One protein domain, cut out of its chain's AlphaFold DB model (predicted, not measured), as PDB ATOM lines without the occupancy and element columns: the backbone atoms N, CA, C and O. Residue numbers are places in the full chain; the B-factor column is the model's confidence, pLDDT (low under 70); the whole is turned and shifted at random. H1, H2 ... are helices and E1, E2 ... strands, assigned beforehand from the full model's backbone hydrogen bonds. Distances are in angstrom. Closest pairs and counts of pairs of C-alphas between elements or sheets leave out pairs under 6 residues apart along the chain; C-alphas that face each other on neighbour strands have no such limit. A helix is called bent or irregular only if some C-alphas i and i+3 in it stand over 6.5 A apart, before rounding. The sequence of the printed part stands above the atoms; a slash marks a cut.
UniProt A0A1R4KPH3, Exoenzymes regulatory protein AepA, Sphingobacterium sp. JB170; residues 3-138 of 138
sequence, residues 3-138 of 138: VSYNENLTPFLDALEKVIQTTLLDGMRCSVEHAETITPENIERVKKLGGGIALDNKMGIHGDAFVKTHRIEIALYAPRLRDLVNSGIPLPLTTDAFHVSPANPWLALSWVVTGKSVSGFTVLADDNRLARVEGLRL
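What this domain is: This is residues 3 to 138 of the 138 residues of the protein "Exoenzymes regulatory protein AepA" of Sphingobacterium sp. JB170 (UniProt A0A1R4KPH3). This is an elongated model with a small parallel ladder of two strands, E1 and E2, near its middle and two groups of helices. In one group H2 has H1 on one side and H5 on the other; in the other H3, with the short H4, meets H6, which has the short H7 beside it, and at the end of H1 residues 21 to 26 stick out. The printed part has 136 residues with seven named helices and two named strands, in the order H1 E1 H2 E2 H3 H4 H5 H6 H7, and the class is mostly helix. It is compact, with a radius of gyration of the C-alphas of 15.0 A and spans of 49 by 30 by 29 A.

How they stand to each other: Start at H1, residues 6 to 22, whose residues 6 to 13 alone touch H2, residues 40 to 48. Their closest C-alphas are those of Thr 10 and Asn 42, 6.8 A apart, at a shallow tilt of 27 degrees, the same way. E1, residues 31 to 34, and E2, residues 52 to 56, are parallel neighbours at 22 degrees; look for N 32 and O 52, 2.9 A apart, and N 54 and O 32, 2.8 A apart, both within hydrogen-bond range. E1, H2 and E2 form a strand-helix-strand unit, two parallel neighbour strands with a helix between them in the chain, and its crossover is right-handed. H3, residues 58 to 70, touches H4, residues 72 to 75, closest at the C-alphas of Val 67 and Ala 75, 5.9 A apart. H5, residues 81 to 87, touches H2 at a steep tilt of 42 degrees, closest at the C-alphas of Leu 84 and Ile 43, 6.9 A apart. Residues 59 to 60 of H3 alone touch H6, residues 105 to 114, at a steep tilt of 52 degrees, closest at the C-alphas of Gly 60 and Trp 111, 5.2 A apart. H6 touches H7, residues 132 to 135, closest at the C-alphas of Val 113 and Arg 132, 5.8 A apart. H1 and H6 are apart. Every O i to N i+4 pair is within hydrogen-bond range in H2, H5 and H6, against 10 of 13 in H1 and 7 of 9 in H3; H4 and H7 are too short for such a pair.

Where its parts are: Find C-alpha 6 at (-28.482, -106.716, 127.621); from there H1 runs 24.8 A to C-alpha 22. E1 is 9.9 A long, H2 12.4 A and E2 13.2 A. H3, 14.3 A, is irregular: C-alphas 61 and 64 are 8.1 A apart. H6 is 14.2 A long, and H7 ends at C-alpha 135, (-20.545, -127.687, 132.984).

The domain as a whole: The C-alphas farthest apart are those of Thr 22 and Gly 120, 49.2 A. The links from H5 to H6 and from H6 to H7 are long, 17 residues each. The printed part has no cut, and no printed residue has a pLDDT under 70.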
ATOM      1  N   VAL A   3     -22.130-106.494 134.188       94.62
ATOM      2  CA  VAL A   3     -23.354-106.178 133.430       94.62
ATOM      3  C   VAL A   3     -24.310-107.370 133.368       94.62
ATOM      4  O   VAL A   3     -24.146-108.285 132.566       94.62
ATOM      5  N   SER A   4     -25.374-107.304 134.164       93.88
ATOM      6  CA  SER A   4     -26.452-108.298 134.159       93.88
ATOM      7  C   SER A   4     -27.307-108.269 132.892       93.88
ATOM      8  O   SER A   4     -27.643-109.314 132.348       93.88
ATOM      9  N   TYR A   5     -27.676-107.080 132.411       95.81
ATOM     10  CA  TYR A   5     -28.742-106.951 131.418       95.81
ATOM     11  C   TYR A   5     -28.250-106.465 130.061       95.81
ATOM     12  O   TYR A   5     -27.387-105.587 129.967       95.81
ATOM     13  N   ASN A   6     -28.836-107.015 129.002       96.62
ATOM     14  CA  ASN A   6     -28.482-106.716 127.621       96.62
ATOM     15  C   ASN A   6     -28.627-105.231 127.272       96.62
ATOM     16  O   ASN A   6     -27.791-104.680 126.564       96.62
ATOM     17  N   GLU A   7     -29.647-104.576 127.819       95.44
ATOM     18  CA  GLU A   7     -29.940-103.152 127.642       95.44
ATOM     19  C   GLU A   7     -28.789-102.265 128.129       95.44
ATOM     20  O   GLU A   7     -28.568-101.190 127.580       95.44
ATOM     21  N   ASN A   8     -28.029-102.737 129.122       95.50
ATOM     22  CA  ASN A   8     -26.837-102.060 129.630       95.50
ATOM     23  C   ASN A   8     -25.564-102.514 128.904       95.50
ATOM     24  O   ASN A   8     -24.611-101.743 128.789       95.50
ATOM     25  N   LEU A   9     -25.534-103.751 128.400       96.62
ATOM     26  CA  LEU A   9     -24.377-104.289 127.686       96.62
ATOM     27  C   LEU A   9     -24.212-103.642 126.309       96.62
ATOM     28  O   LEU A   9     -23.098-103.266 125.958       96.62
ATOM     29  N   THR A  10     -25.300-103.464 125.557       97.44
ATOM     30  CA  THR A  10     -25.272-102.847 124.221       97.44
ATOM     31  C   THR A  10     -24.574-101.481 124.208       97.44
ATOM     32  O   THR A  10     -23.564-101.360 123.516       97.44
ATOM     33  N   PRO A  11     -25.012-100.465 124.985       96.50
ATOM     34  CA  PRO A  11     -24.360 -99.157 124.964       96.50
ATOM     35  C   PRO A  11     -22.919 -99.210 125.482       96.50
ATOM     36  O   PRO A  11     -22.085 -98.405 125.065       96.50
ATOM     37  N   PHE A  12     -22.594-100.162 126.362       94.31
ATOM     38  CA  PHE A  12     -21.213-100.366 126.786       94.31
ATOM     39  C   PHE A  12     -20.342-100.869 125.629       94.31
ATOM     40  O   PHE A  12     -19.263-100.325 125.389       94.31
ATOM     41  N   LEU A  13     -20.803-101.890 124.901       95.19
ATOM     42  CA  LEU A  13     -20.094-102.421 123.739       95.19
ATOM     43  C   LEU A  13     -19.951-101.353 122.647       95.19
ATOM     44  O   LEU A  13     -18.865-101.226 122.088       95.19
ATOM     45  N   ASP A  14     -20.975-100.519 122.426       95.88
ATOM     46  CA  ASP A  14     -20.906 -99.394 121.482       95.88
ATOM     47  C   ASP A  14     -19.771 -98.422 121.840       95.88
ATOM     48  O   ASP A  14     -19.051 -97.930 120.969       95.88
ATOM     49  N   ALA A  15     -19.610 -98.114 123.131       93.44
ATOM     50  CA  ALA A  15     -18.551 -97.234 123.611       93.44
ATOM     51  C   ALA A  15     -17.169 -97.893 123.503       93.44
ATOM     52  O   ALA A  15     -16.223 -97.259 123.032       93.44
ATOM     53  N   LEU A  16     -17.051 -99.164 123.898       91.44
ATOM     54  CA  LEU A  16     -15.794 -99.908 123.838       91.44
ATOM     55  C   LEU A  16     -15.292-100.054 122.394       91.44
ATOM     56  O   LEU A  16     -14.120 -99.802 122.125       91.44
ATOM     57  N   GLU A  17     -16.175-100.395 121.456       92.19
ATOM     58  CA  GLU A  17     -15.848-100.505 120.031       92.19
ATOM     59  C   GLU A  17     -15.335 -99.177 119.456       92.19
ATOM     60  O   GLU A  17     -14.350 -99.171 118.718       92.19
ATOM     61  N   LYS A  18     -15.936 -98.040 119.838       92.88
ATOM     62  CA  LYS A  18     -15.448 -96.706 119.440       92.88
ATOM     63  C   LYS A  18     -14.059 -96.408 119.998       92.88
ATOM     64  O   LYS A  18     -13.216 -95.891 119.273       92.88
ATOM     65  N   VAL A  19     -13.803 -96.748 121.263       90.56
ATOM     66  CA  VAL A  19     -12.485 -96.539 121.887       90.56
ATOM     67  C   VAL A  19     -11.409 -97.362 121.181       90.56
ATOM     68  O   VAL A  19     -10.322 -96.847 120.935       90.56
ATOM     69  N   ILE A  20     -11.712 -98.605 120.800       87.94
ATOM     70  CA  ILE A  20     -10.764 -99.494 120.108       87.94
ATOM     71  C   ILE A  20     -10.355 -98.947 118.735       87.94
ATOM     72  O   ILE A  20      -9.225 -99.162 118.303       87.94
ATOM     73  N   GLN A  21     -11.235 -98.207 118.056       87.81
ATOM     74  CA  GLN A  21     -10.901 -97.580 116.772       87.81
ATOM     75  C   GLN A  21      -9.843 -96.477 116.904       87.81
ATOM     76  O   GLN A  21      -9.086 -96.246 115.964       87.81
ATOM     77  N   THR A  22      -9.789 -95.789 118.047       90.44
ATOM     78  CA  THR A  22      -8.876 -94.655 118.270       90.44
ATOM     79  C   THR A  22      -7.694 -94.987 119.173       90.44
ATOM     80  O   THR A  22      -6.699 -94.266 119.166       90.44
ATOM     81  N   THR A  23      -7.794 -96.064 119.950       85.25
ATOM     82  CA  THR A  23      -6.839 -96.431 120.993       85.25
ATOM     83  C   THR A  23      -6.479 -97.904 120.848       85.25
ATOM     84  O   THR A  23      -7.317 -98.781 121.043       85.25
ATOM     85  N   LEU A  24      -5.211 -98.186 120.543       78.69
ATOM     86  CA  LEU A  24      -4.684 -99.549 120.541       78.69
ATOM     87  C   LEU A  24      -4.692-100.102 121.968       78.69
ATOM     88  O   LEU A  24      -3.935 -99.652 122.824       78.69
ATOM     89  N   LEU A  25      -5.539-101.098 122.210       76.75
ATOM     90  CA  LEU A  25      -5.628-101.801 123.489       76.75
ATOM     91  C   LEU A  25      -4.705-103.031 123.507       76.75
ATOM     92  O   LEU A  25      -5.130-104.080 123.959       76.75
ATOM     93  N   ASP A  26      -3.491-102.919 122.957       74.19
ATOM     94  CA  ASP A  26      -2.536-104.007 122.667       74.19
ATOM     95  C   ASP A  26      -2.633-105.228 123.614       74.19
ATOM     96  O   ASP A  26      -2.253-105.176 124.784       74.19
ATOM     97  N   GLY A  27      -3.214-106.326 123.114       72.50
ATOM     98  CA  GLY A  27      -3.380-107.589 123.846       72.50
ATOM     99  C   GLY A  27      -4.431-107.613 124.970       72.50
ATOM    100  O   GLY A  27      -4.660-108.675 125.557       72.50
ATOM    101  N   MET A  28      -5.096-106.498 125.275       78.94
ATOM    102  CA  MET A  28      -6.116-106.408 126.317       78.94
ATOM    103  C   MET A  28      -7.383-107.164 125.911       78.94
ATOM    104  O   MET A  28      -8.030-106.857 124.912       78.94
ATOM    105  N   ARG A  29      -7.767-108.140 126.736       80.56
ATOM    106  CA  ARG A  29      -9.020-108.887 126.598       80.56
ATOM    107  C   ARG A  29     -10.057-108.303 127.545       80.56
ATOM    108  O   ARG A  29      -9.771-108.111 128.726       80.56
ATOM    109  N   CYS A  30     -11.257-108.030 127.047       84.69
ATOM    110  CA  CYS A  30     -12.373-107.631 127.897       84.69
ATOM    111  C   CYS A  30     -13.095-108.868 128.458       84.69
ATOM    112  O   CYS A  30     -13.190-109.902 127.803       84.69
ATOM    113  N   SER A  31     -13.606-108.758 129.682       90.50
ATOM    114  CA  SER A  31     -14.521-109.742 130.273       90.50
ATOM    115  C   SER A  31     -15.852-109.065 130.566       90.50
ATOM    116  O   SER A  31     -15.856-107.913 131.012       90.50
ATOM    117  N   VAL A  32     -16.969-109.749 130.339       95.69
ATOM    118  CA  VAL A  32     -18.291-109.381 130.867       95.69
ATOM    119  C   VAL A  32     -18.625-110.339 132.005       95.69
ATOM    120  O   VAL A  32     -18.516-111.544 131.843       95.69
ATOM    121  N   GLU A  33     -19.047-109.815 133.143       95.62
ATOM    122  CA  GLU A  33     -19.570-110.610 134.253       95.62
ATOM    123  C   GLU A  33     -21.100-110.666 134.150       95.62
ATOM    124  O   GLU A  33     -21.726-109.679 133.739       95.62
ATOM    125  N   HIS A  34     -21.693-111.778 134.586       95.56
ATOM    126  CA  HIS A  34     -23.136-112.052 134.642       95.56
ATOM    127  C   HIS A  34     -23.775-112.349 133.278       95.56
ATOM    128  O   HIS A  34     -24.036-113.508 132.959       95.56
ATOM    129  N   ALA A  35     -24.037-111.317 132.467       96.38
ATOM    130  CA  ALA A  35     -24.670-111.428 131.146       96.38
ATOM    131  C   ALA A  35     -26.041-112.154 131.136       96.38
ATOM    132  O   ALA A  35     -26.406-112.806 130.156       96.38
ATOM    133  N   GLU A  36     -26.819-112.018 132.212       95.88
ATOM    134  CA  GLU A  36     -28.093-112.708 132.460       95.88
ATOM    135  C   GLU A  36     -29.084-112.630 131.294       95.88
ATOM    136  O   GLU A  36     -29.701-113.636 130.987       95.88
ATOM    137  N   THR A  37     -29.253-111.490 130.619       96.81
ATOM    138  CA  THR A  37     -30.203-111.380 129.486       96.81
ATOM    139  C   THR A  37     -29.536-111.196 128.124       96.81
ATOM    140  O   THR A  37     -30.200-110.780 127.174       96.81
ATOM    141  N   ILE A  38     -28.239-111.501 128.002       97.62
ATOM    142  CA  ILE A  38     -27.465-111.272 126.773       97.62
ATOM    143  C   ILE A  38     -28.130-111.869 125.523       97.62
ATOM    144  O   ILE A  38     -28.659-112.983 125.539       97.62
ATOM    145  N   THR A  39     -28.089-111.128 124.415       98.00
ATOM    146  CA  THR A  39     -28.604-111.580 123.115       98.00
ATOM    147  C   THR A  39     -27.518-112.243 122.259       98.00
ATOM    148  O   THR A  39     -26.336-111.930 122.418       98.00
ATOM    149  N   PRO A  40     -27.891-113.095 121.280       97.88
ATOM    150  CA  PRO A  40     -26.945-113.651 120.306       97.88
ATOM    151  C   PRO A  40     -26.103-112.591 119.583       97.88
ATOM    152  O   PRO A  40     -24.920-112.796 119.335       97.88
ATOM    153  N   GLU A  41     -26.688-111.425 119.304       98.25
ATOM    154  CA  GLU A  41     -25.972-110.286 118.724       98.25
ATOM    155  C   GLU A  41     -24.814-109.820 119.617       98.25
ATOM    156  O   GLU A  41     -23.681-109.700 119.152       98.25
ATOM    157  N   ASN A  42     -25.071-109.600 120.910       97.94
ATOM    158  CA  ASN A  42     -24.035-109.147 121.836       97.94
ATOM    159  C   ASN A  42     -23.023-110.252 122.179       97.94
ATOM    160  O   ASN A  42     -21.861-109.933 122.423       97.94
ATOM    161  N   ILE A  43     -23.406-111.533 122.118       98.06
ATOM    162  CA  ILE A  43     -22.456-112.657 122.190       98.06
ATOM    163  C   ILE A  43     -21.430-112.554 121.050       98.06
ATOM    164  O   ILE A  43     -20.221-112.588 121.288       98.06
ATOM    165  N   GLU A  44     -21.897-112.354 119.815       97.81
ATOM    166  CA  GLU A  44     -21.017-112.214 118.650       97.81
ATOM    167  C   GLU A  44     -20.135-110.963 118.722       97.81
ATOM    168  O   GLU A  44     -18.976-110.993 118.301       97.81
ATOM    169  N   ARG A  45     -20.639-109.862 119.285       96.56
ATOM    170  CA  ARG A  45     -19.830-108.656 119.517       96.56
ATOM    171  C   ARG A  45     -18.714-108.908 120.528       96.56
ATOM    172  O   ARG A  45     -17.559-108.622 120.222       96.56
ATOM    173  N   VAL A  46     -19.018-109.518 121.677       95.88
ATOM    174  CA  VAL A  46     -17.998-109.899 122.675       95.88
ATOM    175  C   VAL A  46     -16.935-110.802 122.043       95.88
ATOM    176  O   VAL A  46     -15.739-110.568 122.224       95.88
ATOM    177  N   LYS A  47     -17.349-111.775 121.224       95.19
ATOM    178  CA  LYS A  47     -16.438-112.658 120.488       95.19
ATOM    179  C   LYS A  47     -15.522-111.905 119.522       95.19
ATOM    180  O   LYS A  47     -14.315-112.144 119.523       95.19
ATOM    181  N   LYS A  48     -16.062-110.990 118.708       93.31
ATOM    182  CA  LYS A  48     -15.279-110.167 117.760       93.31
ATOM    183  C   LYS A  48     -14.250-109.289 118.462       93.31
ATOM    184  O   LYS A  48     -13.178-109.054 117.916       93.31
ATOM    185  N   LEU A  49     -14.564-108.846 119.676       91.81
ATOM    186  CA  LEU A  49     -13.654-108.095 120.536       91.81
ATOM    187  C   LEU A  49     -12.586-108.975 121.211       91.81
ATOM    188  O   LEU A  49     -11.754-108.458 121.952       91.81
ATOM    189  N   GLY A  50     -12.599-110.294 120.987       92.00
ATOM    190  CA  GLY A  50     -11.702-111.237 121.658       92.00
ATOM    191  C   GLY A  50     -11.969-111.360 123.162       92.00
ATOM    192  O   GLY A  50     -11.078-111.770 123.912       92.00
ATOM    193  N   GLY A  51     -13.166-110.966 123.602       93.44
ATOM    194  CA  GLY A  51     -13.574-110.973 124.998       93.44
ATOM    195  C   GLY A  51     -14.101-112.323 125.479       93.44
ATOM    196  O   GLY A  51     -14.341-113.241 124.693       93.44
ATOM    197  N   GLY A  52     -14.277-112.431 126.793       96.44
ATOM    198  CA  GLY A  52     -14.901-113.570 127.465       96.44
ATOM    199  C   GLY A  52     -16.087-113.147 128.325       96.44
ATOM    200  O   GLY A  52     -16.342-111.954 128.510       96.44
ATOM    201  N   ILE A  53     -16.809-114.134 128.848       97.44
ATOM    202  CA  ILE A  53     -17.926-113.907 129.763       97.44
ATOM    203  C   ILE A  53     -17.771-114.808 130.981       97.44
ATOM    204  O   ILE A  53     -17.766-116.024 130.851       97.44
ATOM    205  N   ALA A  54     -17.675-114.227 132.167       96.69
ATOM    206  CA  ALA A  54     -17.762-114.968 133.411       96.69
ATOM    207  C   ALA A  54     -19.225-115.044 133.850       96.69
ATOM    208  O   ALA A  54     -19.866-114.035 134.149       96.69
ATOM    209  N   LEU A  55     -19.765-116.260 133.831       95.94
ATOM    210  CA  LEU A  55     -21.134-116.533 134.240       95.94
ATOM    211  C   LEU A  55     -21.163-116.881 135.712       95.94
ATOM    212  O   LEU A  55     -20.294-117.598 136.195       95.94
ATOM    213  N   ASP A  56     -22.191-116.453 136.421       94.94
ATOM    214  CA  ASP A  56     -22.480-116.928 137.767       94.94
ATOM    215  C   ASP A  56     -23.799-117.712 137.797       94.94
ATOM    216  O   ASP A  56     -24.558-117.773 136.825       94.94
ATOM    217  N   ASN A  57     -24.079-118.341 138.936       95.88
ATOM    218  CA  ASN A  57     -25.271-119.151 139.148       95.88
ATOM    219  C   ASN A  57     -26.448-118.394 139.779       95.88
ATOM    220  O   ASN A  57     -27.280-119.019 140.445       95.88
ATOM    221  N   LYS A  58     -26.567-117.077 139.568       95.69
ATOM    222  CA  LYS A  58     -27.641-116.247 140.134       95.69
ATOM    223  C   LYS A  58     -29.021-116.770 139.816       95.69
ATOM    224  O   LYS A  58     -29.847-116.771 140.717       95.69
ATOM    225  N   MET A  59     -29.301-117.270 138.612       97.12
ATOM    226  CA  MET A  59     -30.629-117.842 138.341       97.12
ATOM    227  C   MET A  59     -30.866-119.173 139.065       97.12
ATOM    228  O   MET A  59     -32.006-119.495 139.387       97.12
ATOM    229  N   GLY A  60     -29.810-119.895 139.442       97.00
ATOM    230  CA  GLY A  60     -29.915-121.028 140.360       97.00
ATOM    231  C   GLY A  60     -30.348-120.620 141.772       97.00
ATOM    232  O   GLY A  60     -31.039-121.382 142.439       97.00
ATOM    233  N   ILE A  61     -29.995-119.416 142.232       96.75
ATOM    234  CA  ILE A  61     -30.319-118.938 143.589       96.75
ATOM    235  C   ILE A  61     -31.583-118.065 143.610       96.75
ATOM    236  O   ILE A  61     -32.428-118.198 144.491       96.75
ATOM    237  N   HIS A  62     -31.731-117.182 142.626       95.69
ATOM    238  CA  HIS A  62     -32.727-116.110 142.562       95.69
ATOM    239  C   HIS A  62     -33.759-116.292 141.440       95.69
ATOM    240  O   HIS A  62     -34.589-115.404 141.235       95.69
ATOM    241  N   GLY A  63     -33.735-117.414 140.714       97.19
ATOM    242  CA  GLY A  63     -34.584-117.635 139.541       97.19
ATOM    243  C   GLY A  63     -36.080-117.445 139.814       97.19
ATOM    244  O   GLY A  63     -36.762-116.785 139.038       97.19
ATOM    245  N   ASP A  64     -36.591-117.912 140.956       97.50
ATOM    246  CA  ASP A  64     -37.993-117.728 141.353       97.50
ATOM    247  C   ASP A  64     -38.388-116.247 141.451       97.50
ATOM    248  O   ASP A  64     -39.471-115.848 141.019       97.50
ATOM    249  N   ALA A  65     -37.514-115.416 142.026       97.00
ATOM    250  CA  ALA A  65     -37.735-113.977 142.126       97.00
ATOM    251  C   ALA A  65     -37.604-113.310 140.754       97.00
ATOM    252  O   ALA A  65     -38.436-112.480 140.394       97.00
ATOM    253  N   PHE A  66     -36.616-113.726 139.960       97.38
ATOM    254  CA  PHE A  66     -36.418-113.221 138.606       97.38
ATOM    255  C   PHE A  66     -37.649-113.459 137.723       97.38
ATOM    256  O   PHE A  66     -38.099-112.540 137.039       97.38
ATOM    257  N   VAL A  67     -38.253-114.648 137.803       98.00
ATOM    258  CA  VAL A  67     -39.484-115.007 137.081       98.00
ATOM    259  C   VAL A  67     -40.656-114.112 137.479       98.00
ATOM    260  O   VAL A  67     -41.427-113.701 136.614       98.00
ATOM    261  N   LYS A  68     -40.789-113.747 138.760       97.06
ATOM    262  CA  LYS A  68     -41.843-112.817 139.207       97.06
ATOM    263  C   LYS A  68     -41.691-111.424 138.594       97.06
ATOM    264  O   LYS A  68     -42.699-110.769 138.345       97.06
ATOM    265  N   THR A  69     -40.461-110.979 138.350       96.31
ATOM    266  CA  THR A  69     -40.176-109.647 137.797       96.31
ATOM    267  C   THR A  69     -40.212-109.619 136.266       96.31
ATOM    268  O   THR A  69     -40.784-108.696 135.695       96.31
ATOM    269  N   HIS A  70     -39.633-110.622 135.600       93.69
ATOM    270  CA  HIS A  70     -39.372-110.613 134.151       93.69
ATOM    271  C   HIS A  70     -40.173-111.651 133.356       93.69
ATOM    272  O   HIS A  70     -40.135-111.632 132.129       93.69
ATOM    273  N   ARG A  71     -40.957-112.502 134.034       96.75
ATOM    274  CA  ARG A  71     -41.685-113.660 133.485       96.75
ATOM    275  C   ARG A  71     -40.789-114.857 133.168       96.75
ATOM    276  O   ARG A  71     -39.563-114.764 133.085       96.75
ATOM    277  N   ILE A  72     -41.428-116.017 133.042       97.81
ATOM    278  CA  ILE A  72     -40.745-117.304 132.891       97.81
ATOM    279  C   ILE A  72     -40.046-117.424 131.538       97.81
ATOM    280  O   ILE A  72     -38.951-117.963 131.467       97.81
ATOM    281  N   GLU A  73     -40.619-116.856 130.479       97.81
ATOM    282  CA  GLU A  73     -40.098-116.961 129.116       97.81
ATOM    283  C   GLU A  73     -38.703-116.339 128.990       97.81
ATOM    284  O   GLU A  73     -37.861-116.856 128.258       97.81
ATOM    285  N   ILE A  74     -38.444-115.265 129.744       97.50
ATOM    286  CA  ILE A  74     -37.122-114.636 129.826       97.50
ATOM    287  C   ILE A  74     -36.184-115.490 130.685       97.50
ATOM    288  O   ILE A  74     -35.061-115.766 130.273       97.50
ATOM    289  N   ALA A  75     -36.647-115.944 131.856       97.69
ATOM    290  CA  ALA A  75     -35.825-116.707 132.796       97.69
ATOM    291  C   ALA A  75     -35.267-118.002 132.190       97.69
ATOM    292  O   ALA A  75     -34.096-118.308 132.391       97.69
ATOM    293  N   LEU A  76     -36.074-118.701 131.379       98.50
ATOM    294  CA  LEU A  76     -35.698-119.951 130.706       98.50
ATOM    295  C   LEU A  76     -34.401-119.848 129.886       98.50
ATOM    296  O   LEU A  76     -33.721-120.859 129.676       98.50
ATOM    297  N   TYR A  77     -34.059-118.633 129.459       98.38
ATOM    298  CA  TYR A  77     -32.888-118.300 128.657       98.38
ATOM    299  C   TYR A  77     -31.974-117.279 129.342       98.38
ATOM    300  O   TYR A  77     -31.222-116.586 128.657       98.38
ATOM    301  N   ALA A  78     -32.031-117.185 130.674       97.56
ATOM    302  CA  ALA A  78     -31.208-116.278 131.456       97.56
ATOM    303  C   ALA A  78     -30.120-117.030 132.252       97.56
ATOM    304  O   ALA A  78     -30.422-117.639 133.280       97.56
ATOM    305  N   PRO A  79     -28.844-117.001 131.825       97.50
ATOM    306  CA  PRO A  79     -28.354-116.588 130.512       97.50
ATOM    307  C   PRO A  79     -28.601-117.668 129.445       97.50
ATOM    308  O   PRO A  79     -28.994-118.805 129.734       97.50
ATOM    309  N   ARG A  80     -28.337-117.322 128.182       97.81
ATOM    310  CA  ARG A  80     -28.395-118.237 127.029       97.81
ATOM    311  C   ARG A  80     -27.188-119.180 127.018       97.81
ATOM    312  O   ARG A  80     -26.323-119.081 126.153       97.81
ATOM    313  N   LEU A  81     -27.095-120.063 128.014       98.19
ATOM    314  CA  LEU A  81     -25.970-120.981 128.230       98.19
ATOM    315  C   LEU A  81     -25.590-121.757 126.966       98.19
ATOM    316  O   LEU A  81     -24.405-121.845 126.644       98.19
ATOM    317  N   ARG A  82     -26.571-122.303 126.237       97.88
ATOM    318  CA  ARG A  82     -26.288-123.098 125.035       97.88
ATOM    319  C   ARG A  82     -25.667-122.251 123.922       97.88
ATOM    320  O   ARG A  82     -24.672-122.671 123.334       97.88
ATOM    321  N   ASP A  83     -26.196-121.053 123.684       98.31
ATOM    322  CA  ASP A  83     -25.652-120.115 122.694       98.31
ATOM    323  C   ASP A  83     -24.235-119.666 123.081       98.31
ATOM    324  O   ASP A  83     -23.331-119.644 122.246       98.31
ATOM    325  N   LEU A  84     -24.016-119.379 124.367       98.25
ATOM    326  CA  LEU A  84     -22.719-118.971 124.907       98.25
ATOM    327  C   LEU A  84     -21.657-120.061 124.744       98.25
ATOM    328  O   LEU A  84     -20.577-119.780 124.228       98.25
ATOM    329  N   VAL A  85     -21.966-121.310 125.103       98.06
ATOM    330  CA  VAL A  85     -21.051-122.447 124.904       98.06
ATOM    331  C   VAL A  85     -20.744-122.644 123.417       98.06
ATOM    332  O   VAL A  85     -19.579-122.775 123.039       98.06
ATOM    333  N   ASN A  86     -21.766-122.602 122.558       97.94
ATOM    334  CA  ASN A  86     -21.603-122.782 121.114       97.94
ATOM    335  C   ASN A  86     -20.802-121.649 120.453       97.94
ATOM    336  O   ASN A  86     -20.163-121.867 119.423       97.94
ATOM    337  N   SER A  87     -20.809-120.444 121.033       98.00
ATOM    338  CA  SER A  87     -20.053-119.304 120.507       98.00
ATOM    339  C   SER A  87     -18.535-119.518 120.560       98.00
ATOM    340  O   SER A  87     -17.809-118.948 119.738       98.00
ATOM    341  N   GLY A  88     -18.050-120.349 121.490       96.69
ATOM    342  CA  GLY A  88     -16.628-120.630 121.691       96.69
ATOM    343  C   GLY A  88     -15.834-119.502 122.357       96.69
ATOM    344  O   GLY A  88     -14.603-119.556 122.355       96.69
ATOM    345  N   ILE A  89     -16.494-118.477 122.908       96.38
ATOM    346  CA  ILE A  89     -15.818-117.473 123.743       96.38
ATOM    347  C   ILE A  89     -15.303-118.114 125.045       96.38
ATOM    348  O   ILE A  89     -15.892-119.089 125.516       96.38
ATOM    349  N   PRO A  90     -14.238-117.578 125.671       96.69
ATOM    350  CA  PRO A  90     -13.872-117.964 127.031       96.69
ATOM    351  C   PRO A  90     -15.056-117.753 127.982       96.69
ATOM    352  O   PRO A  90     -15.563-116.634 128.085       96.69
ATOM    353  N   LEU A  91     -15.497-118.823 128.647       97.25
ATOM    354  CA  LEU A  91     -16.754-118.846 129.400       97.25
ATOM    355  C   LEU A  91     -16.602-119.552 130.760       97.25
ATOM    356  O   LEU A  91     -17.080-120.676 130.901       97.25
ATOM    357  N   PRO A  92     -15.916-118.960 131.754       96.75
ATOM    358  CA  PRO A  92     -15.837-119.570 133.075       96.75
ATOM    359  C   PRO A  92     -17.188-119.551 133.798       96.75
ATOM    360  O   PRO A  92     -17.906-118.545 133.768       96.75
ATOM    361  N   LEU A  93     -17.504-120.644 134.499       96.88
ATOM    362  CA  LEU A  93     -18.629-120.699 135.436       96.88
ATOM    363  C   LEU A  93     -18.148-120.388 136.860       96.88
ATOM    364  O   LEU A  93     -17.238-121.014 137.399       96.88
ATOM    365  N   THR A  94     -18.791-119.418 137.490       95.12
ATOM    366  CA  THR A  94     -18.426-118.843 138.784       95.12
ATOM    367  C   THR A  94     -19.627-118.860 139.732       95.12
ATOM    368  O   THR A  94     -20.729-119.280 139.375       95.12
ATOM    369  N   THR A  95     -19.423-118.431 140.977       95.25
ATOM    370  CA  THR A  95     -20.501-118.323 141.974       95.25
ATOM    371  C   THR A  95     -20.801-116.884 142.391       95.25
ATOM    372  O   THR A  95     -21.697-116.691 143.207       95.25
ATOM    373  N   ASP A  96     -20.010-115.904 141.927       93.94
ATOM    374  CA  ASP A  96     -19.984-114.525 142.452       93.94
ATOM    375  C   ASP A  96     -20.088-114.506 144.000       93.94
ATOM    376  O   ASP A  96     -21.047-114.019 144.611       93.94
ATOM    377  N   ALA A  97     -19.148-115.230 144.629       88.38
ATOM    378  CA  ALA A  97     -19.232-115.666 146.021       88.38
ATOM    379  C   ALA A  97     -19.503-114.513 147.001       88.38
ATOM    380  O   ALA A  97     -18.951-113.425 146.862       88.38
ATOM    381  N   PHE A  98     -20.305-114.785 148.037       84.25
ATOM    382  CA  PHE A  98     -20.706-113.834 149.095       84.25
ATOM    383  C   PHE A  98     -21.610-112.678 148.644       84.25
ATOM    384  O   PHE A  98     -22.150-111.980 149.501       84.25
ATOM    385  N   HIS A  99     -21.821-112.513 147.339       83.69
ATOM    386  CA  HIS A  99     -22.771-111.561 146.777       83.69
ATOM    387  C   HIS A  99     -24.013-112.269 146.214       83.69
ATOM    388  O   HIS A  99     -25.138-111.921 146.574       83.69
ATOM    389  N   VAL A 100     -23.819-113.309 145.396       86.88
ATOM    390  CA  VAL A 100     -24.911-114.065 144.755       86.88
ATOM    391  C   VAL A 100     -25.118-115.434 145.387       86.88
ATOM    392  O   VAL A 100     -26.243-115.810 145.714       86.88
ATOM    393  N   SER A 101     -24.043-116.209 145.523       91.50
ATOM    394  CA  SER A 101     -24.108-117.615 145.925       91.50
ATOM    395  C   SER A 101     -23.026-117.944 146.956       91.50
ATOM    396  O   SER A 101     -22.001-117.256 147.030       91.50
ATOM    397  N   PRO A 102     -23.194-118.999 147.777       92.06
ATOM    398  CA  PRO A 102     -22.076-119.570 148.517       92.06
ATOM    399  C   PRO A 102     -20.935-119.965 147.570       92.06
ATOM    400  O   PRO A 102     -21.180-120.327 146.419       92.06
ATOM    401  N   ALA A 103     -19.699-119.996 148.075       93.25
ATOM    402  CA  ALA A 103     -18.528-120.510 147.352       93.25
ATOM    403  C   ALA A 103     -18.559-122.051 147.213       93.25
ATOM    404  O   ALA A 103     -17.627-122.755 147.595       93.25
ATOM    405  N   ASN A 104     -19.676-122.590 146.718       94.06
ATOM    406  CA  ASN A 104     -19.921-124.006 146.502       94.06
ATOM    407  C   ASN A 104     -20.187-124.257 145.005       94.06
ATOM    408  O   ASN A 104     -21.308-124.020 144.537       94.06
ATOM    409  N   PRO A 105     -19.206-124.787 144.252       94.75
ATOM    410  CA  PRO A 105     -19.329-124.964 142.803       94.75
ATOM    411  C   PRO A 105     -20.415-125.977 142.415       94.75
ATOM    412  O   PRO A 105     -20.948-125.932 141.308       94.75
ATOM    413  N   TRP A 106     -20.801-126.874 143.329       96.19
ATOM    414  CA  TRP A 106     -21.832-127.873 143.062       96.19
ATOM    415  C   TRP A 106     -23.221-127.257 142.884       96.19
ATOM    416  O   TRP A 106     -24.041-127.835 142.175       96.19
ATOM    417  N   LEU A 107     -23.484-126.082 143.468       95.31
ATOM    418  CA  LEU A 107     -24.738-125.358 143.246       95.31
ATOM    419  C   LEU A 107     -24.810-124.812 141.820       95.31
ATOM    420  O   LEU A 107     -25.836-124.967 141.158       95.31
ATOM    421  N   ALA A 108     -23.715-124.223 141.333       96.31
ATOM    422  CA  ALA A 108     -23.617-123.745 139.959       96.31
ATOM    423  C   ALA A 108     -23.753-124.904 138.964       96.31
ATOM    424  O   ALA A 108     -24.603-124.853 138.074       96.31
ATOM    425  N   LEU A 109     -23.008-125.993 139.187       97.88
ATOM    426  CA  LEU A 109     -23.077-127.183 138.342       97.88
ATOM    427  C   LEU A 109     -24.475-127.820 138.350       97.88
ATOM    428  O   LEU A 109     -24.990-128.204 137.302       97.88
ATOM    429  N   SER A 110     -25.111-127.929 139.519       97.69
ATOM    430  CA  SER A 110     -26.467-128.473 139.630       97.69
ATOM    431  C   SER A 110     -27.467-127.636 138.839       97.69
ATOM    432  O   SER A 110     -28.297-128.196 138.123       97.69
ATOM    433  N   TRP A 111     -27.387-126.308 138.928       98.19
ATOM    434  CA  TRP A 111     -28.291-125.416 138.207       98.19
ATOM    435  C   TRP A 111     -28.118-125.521 136.688       98.19
ATOM    436  O   TRP A 111     -29.108-125.775 136.003       98.19
ATOM    437  N   VAL A 112     -26.895-125.433 136.148       98.31
ATOM    438  CA  VAL A 112     -26.691-125.503 134.685       98.31
ATOM    439  C   VAL A 112     -27.082-126.863 134.091       98.31
ATOM    440  O   VAL A 112     -27.485-126.931 132.933       98.31
ATOM    441  N   VAL A 113     -27.007-127.944 134.881       98.50
ATOM    442  CA  VAL A 113     -27.379-129.302 134.445       98.50
ATOM    443  C   VAL A 113     -28.877-129.561 134.561       98.50
ATOM    444  O   VAL A 113     -29.492-130.114 133.652       98.50
ATOM    445  N   THR A 114     -29.479-129.210 135.694       98.50
ATOM    446  CA  THR A 114     -30.886-129.544 135.978       98.50
ATOM    447  C   THR A 114     -31.857-128.471 135.507       98.50
ATOM    448  O   THR A 114     -33.043-128.748 135.353       98.50
ATOM    449  N   GLY A 115     -31.368-127.246 135.314       98.38
ATOM    450  CA  GLY A 115     -32.172-126.063 135.056       98.38
ATOM    451  C   GLY A 115     -33.031-125.611 136.226       98.38
ATOM    452  O   GLY A 115     -33.935-124.806 136.019       98.38
ATOM    453  N   LYS A 116     -32.801-126.134 137.434       98.56
ATOM    454  CA  LYS A 116     -33.618-125.834 138.610       98.56
ATOM    455  C   LYS A 116     -32.953-124.806 139.508       98.56
ATOM    456  O   LYS A 116     -31.736-124.837 139.697       98.56
ATOM    457  N   SER A 117     -33.766-123.934 140.087       97.62
ATOM    458  CA  SER A 117     -33.352-123.102 141.207       97.62
ATOM    459  C   SER A 117     -33.272-123.925 142.500       97.62
ATOM    460  O   SER A 117     -33.705-125.081 142.562       97.62
ATOM    461  N   VAL A 118     -32.753-123.322 143.570       95.69
ATOM    462  CA  VAL A 118     -32.670-123.935 144.908       95.69
ATOM    463  C   VAL A 118     -34.029-124.305 145.511       95.69
ATOM    464  O   VAL A 118     -34.076-125.155 146.395       95.69
ATOM    465  N   SER A 119     -35.135-123.725 145.031       96.44
ATOM    466  CA  SER A 119     -36.493-124.120 145.441       96.44
ATOM    467  C   SER A 119     -36.975-125.404 144.749       96.44
ATOM    468  O   SER A 119     -37.997-125.973 145.130       96.44
ATOM    469  N   GLY A 120     -36.253-125.862 143.720       97.44
ATOM    470  CA  GLY A 120     -36.660-126.948 142.833       97.44
ATOM    471  C   GLY A 120     -37.494-126.495 141.631       97.44
ATOM    472  O   GLY A 120     -37.841-127.341 140.803       97.44
ATOM    473  N   PHE A 121     -37.793-125.197 141.503       97.69
ATOM    474  CA  PHE A 121     -38.506-124.641 140.356       97.69
ATOM    475  C   PHE A 121     -37.623-124.640 139.102       97.69
ATOM    476  O   PHE A 121     -36.452-124.264 139.149       97.69
ATOM    477  N   THR A 122     -38.167-125.078 137.966       98.31
ATOM    478  CA  THR A 122     -37.431-125.086 136.697       98.31
ATOM    479  C   THR A 122     -37.381-123.679 136.115       98.31
ATOM    480  O   THR A 122     -38.410-123.112 135.759       98.31
ATOM    481  N   VAL A 123     -36.168-123.150 135.986       98.12
ATOM    482  CA  VAL A 123     -35.879-121.792 135.513       98.12
ATOM    483  C   VAL A 123     -34.998-121.768 134.266       98.12
ATOM    484  O   VAL A 123     -34.763-120.693 133.748       98.12
ATOM    485  N   LEU A 124     -34.546-122.919 133.752       98.50
ATOM    486  CA  LEU A 124     -33.913-123.035 132.429       98.50
ATOM    487  C   LEU A 124     -34.674-124.019 131.536       98.50
ATOM    488  O   LEU A 124     -35.065-125.106 131.987       98.50
ATOM    489  N   ALA A 125     -34.821-123.659 130.259       98.56
ATOM    490  CA  ALA A 125     -35.378-124.547 129.240       98.56
ATOM    491  C   ALA A 125     -34.500-125.790 129.041       98.56
ATOM    492  O   ALA A 125     -33.294-125.751 129.284       98.56
ATOM    493  N   ASP A 126     -35.104-126.904 128.619       98.44
ATOM    494  CA  ASP A 126     -34.394-128.177 128.430       98.44
ATOM    495  C   ASP A 126     -33.247-128.058 127.407       98.44
ATOM    496  O   ASP A 126     -32.176-128.622 127.618       98.44
ATOM    497  N   ASP A 127     -33.446-127.281 126.342       98.38
ATOM    498  CA  ASP A 127     -32.469-127.011 125.280       98.38
ATOM    499  C   ASP A 127     -31.403-125.966 125.658       98.38
ATOM    500  O   ASP A 127     -30.352-125.894 125.017       98.38
ATOM    501  N   ASN A 128     -31.623-125.205 126.732       98.56
ATOM    502  CA  ASN A 128     -30.656-124.250 127.268       98.56
ATOM    503  C   ASN A 128     -29.783-124.837 128.396       98.56
ATOM    504  O   ASN A 128     -28.868-124.180 128.878       98.56
ATOM    505  N   ARG A 129     -30.025-126.076 128.840       98.44
ATOM    506  CA  ARG A 129     -29.194-126.738 129.865       98.44
ATOM    507  C   ARG A 129     -27.899-127.291 129.283       98.44
ATOM    508  O   ARG A 129     -27.770-127.526 128.079       98.44
ATOM    509  N   LEU A 130     -26.943-127.554 130.168       98.56
ATOM    510  CA  LEU A 130     -25.652-128.152 129.840       98.56
ATOM    511  C   LEU A 130     -25.579-129.607 130.307       98.56
ATOM    512  O   LEU A 130     -26.092-129.969 131.366       98.56
ATOM    513  N   ALA A 131     -24.880-130.457 129.556       98.19
ATOM    514  CA  ALA A 131     -24.492-131.757 130.079       98.19
ATOM    515  C   ALA A 131     -23.503-131.568 131.238       98.19
ATOM    516  O   ALA A 131     -22.695-130.640 131.257       98.19
ATOM    517  N   ARG A 132     -23.499-132.498 132.198       98.25
ATOM    518  CA  ARG A 132     -22.619-132.413 133.378       98.25
ATOM    519  C   ARG A 132     -21.140-132.246 133.024       98.25
ATOM    520  O   ARG A 132     -20.437-131.494 133.686       98.25
ATOM    521  N   VAL A 133     -20.672-132.954 131.996       98.31
ATOM    522  CA  VAL A 133     -19.276-132.865 131.537       98.31
ATOM    523  C   VAL A 133     -18.988-131.513 130.882       98.31
ATOM    524  O   VAL A 133     -17.873-131.024 131.010       98.31
ATOM    525  N   GLU A 134     -19.968-130.897 130.215       97.44
ATOM    526  CA  GLU A 134     -19.823-129.534 129.687       97.44
ATOM    527  C   GLU A 134     -19.688-128.539 130.841       97.44
ATOM    528  O   GLU A 134     -18.710-127.806 130.883       97.44
ATOM    529  N   GLY A 135     -20.592-128.587 131.826       97.50
ATOM    530  CA  GLY A 135     -20.545-127.687 132.984       97.50
ATOM    531  C   GLY A 135     -19.289-127.830 133.854       97.50
ATOM    532  O   GLY A 135     -18.897-126.864 134.488       97.50
ATOM    533  N   LEU A 136     -18.645-129.004 133.882       97.50
ATOM    534  CA  LEU A 136     -17.362-129.222 134.575       97.50
ATOM    535  C   LEU A 136     -16.140-128.680 133.814       97.50
ATOM    536  O   LEU A 136     -15.053-128.632 134.384       97.50
ATOM    537  N   ARG A 137     -16.282-128.389 132.516       96.75
ATOM    538  CA  ARG A 137     -15.209-127.845 131.667       96.75
ATOM    539  C   ARG A 137     -15.223-126.319 131.602       96.75
ATOM    540  O   ARG A 137     -14.230-125.758 131.142       96.75
ATOM    541  N   LEU A 138     -16.341-125.703 131.989       95.50
ATOM    542  CA  LEU A 138     -16.455-124.265 132.233       95.50
ATOM    543  C   LEU A 138     -15.789-123.919 133.568       95.50
ATOM    544  O   LEU A 138     -15.214-122.814 133.652       95.50
TER     545      LEU A 138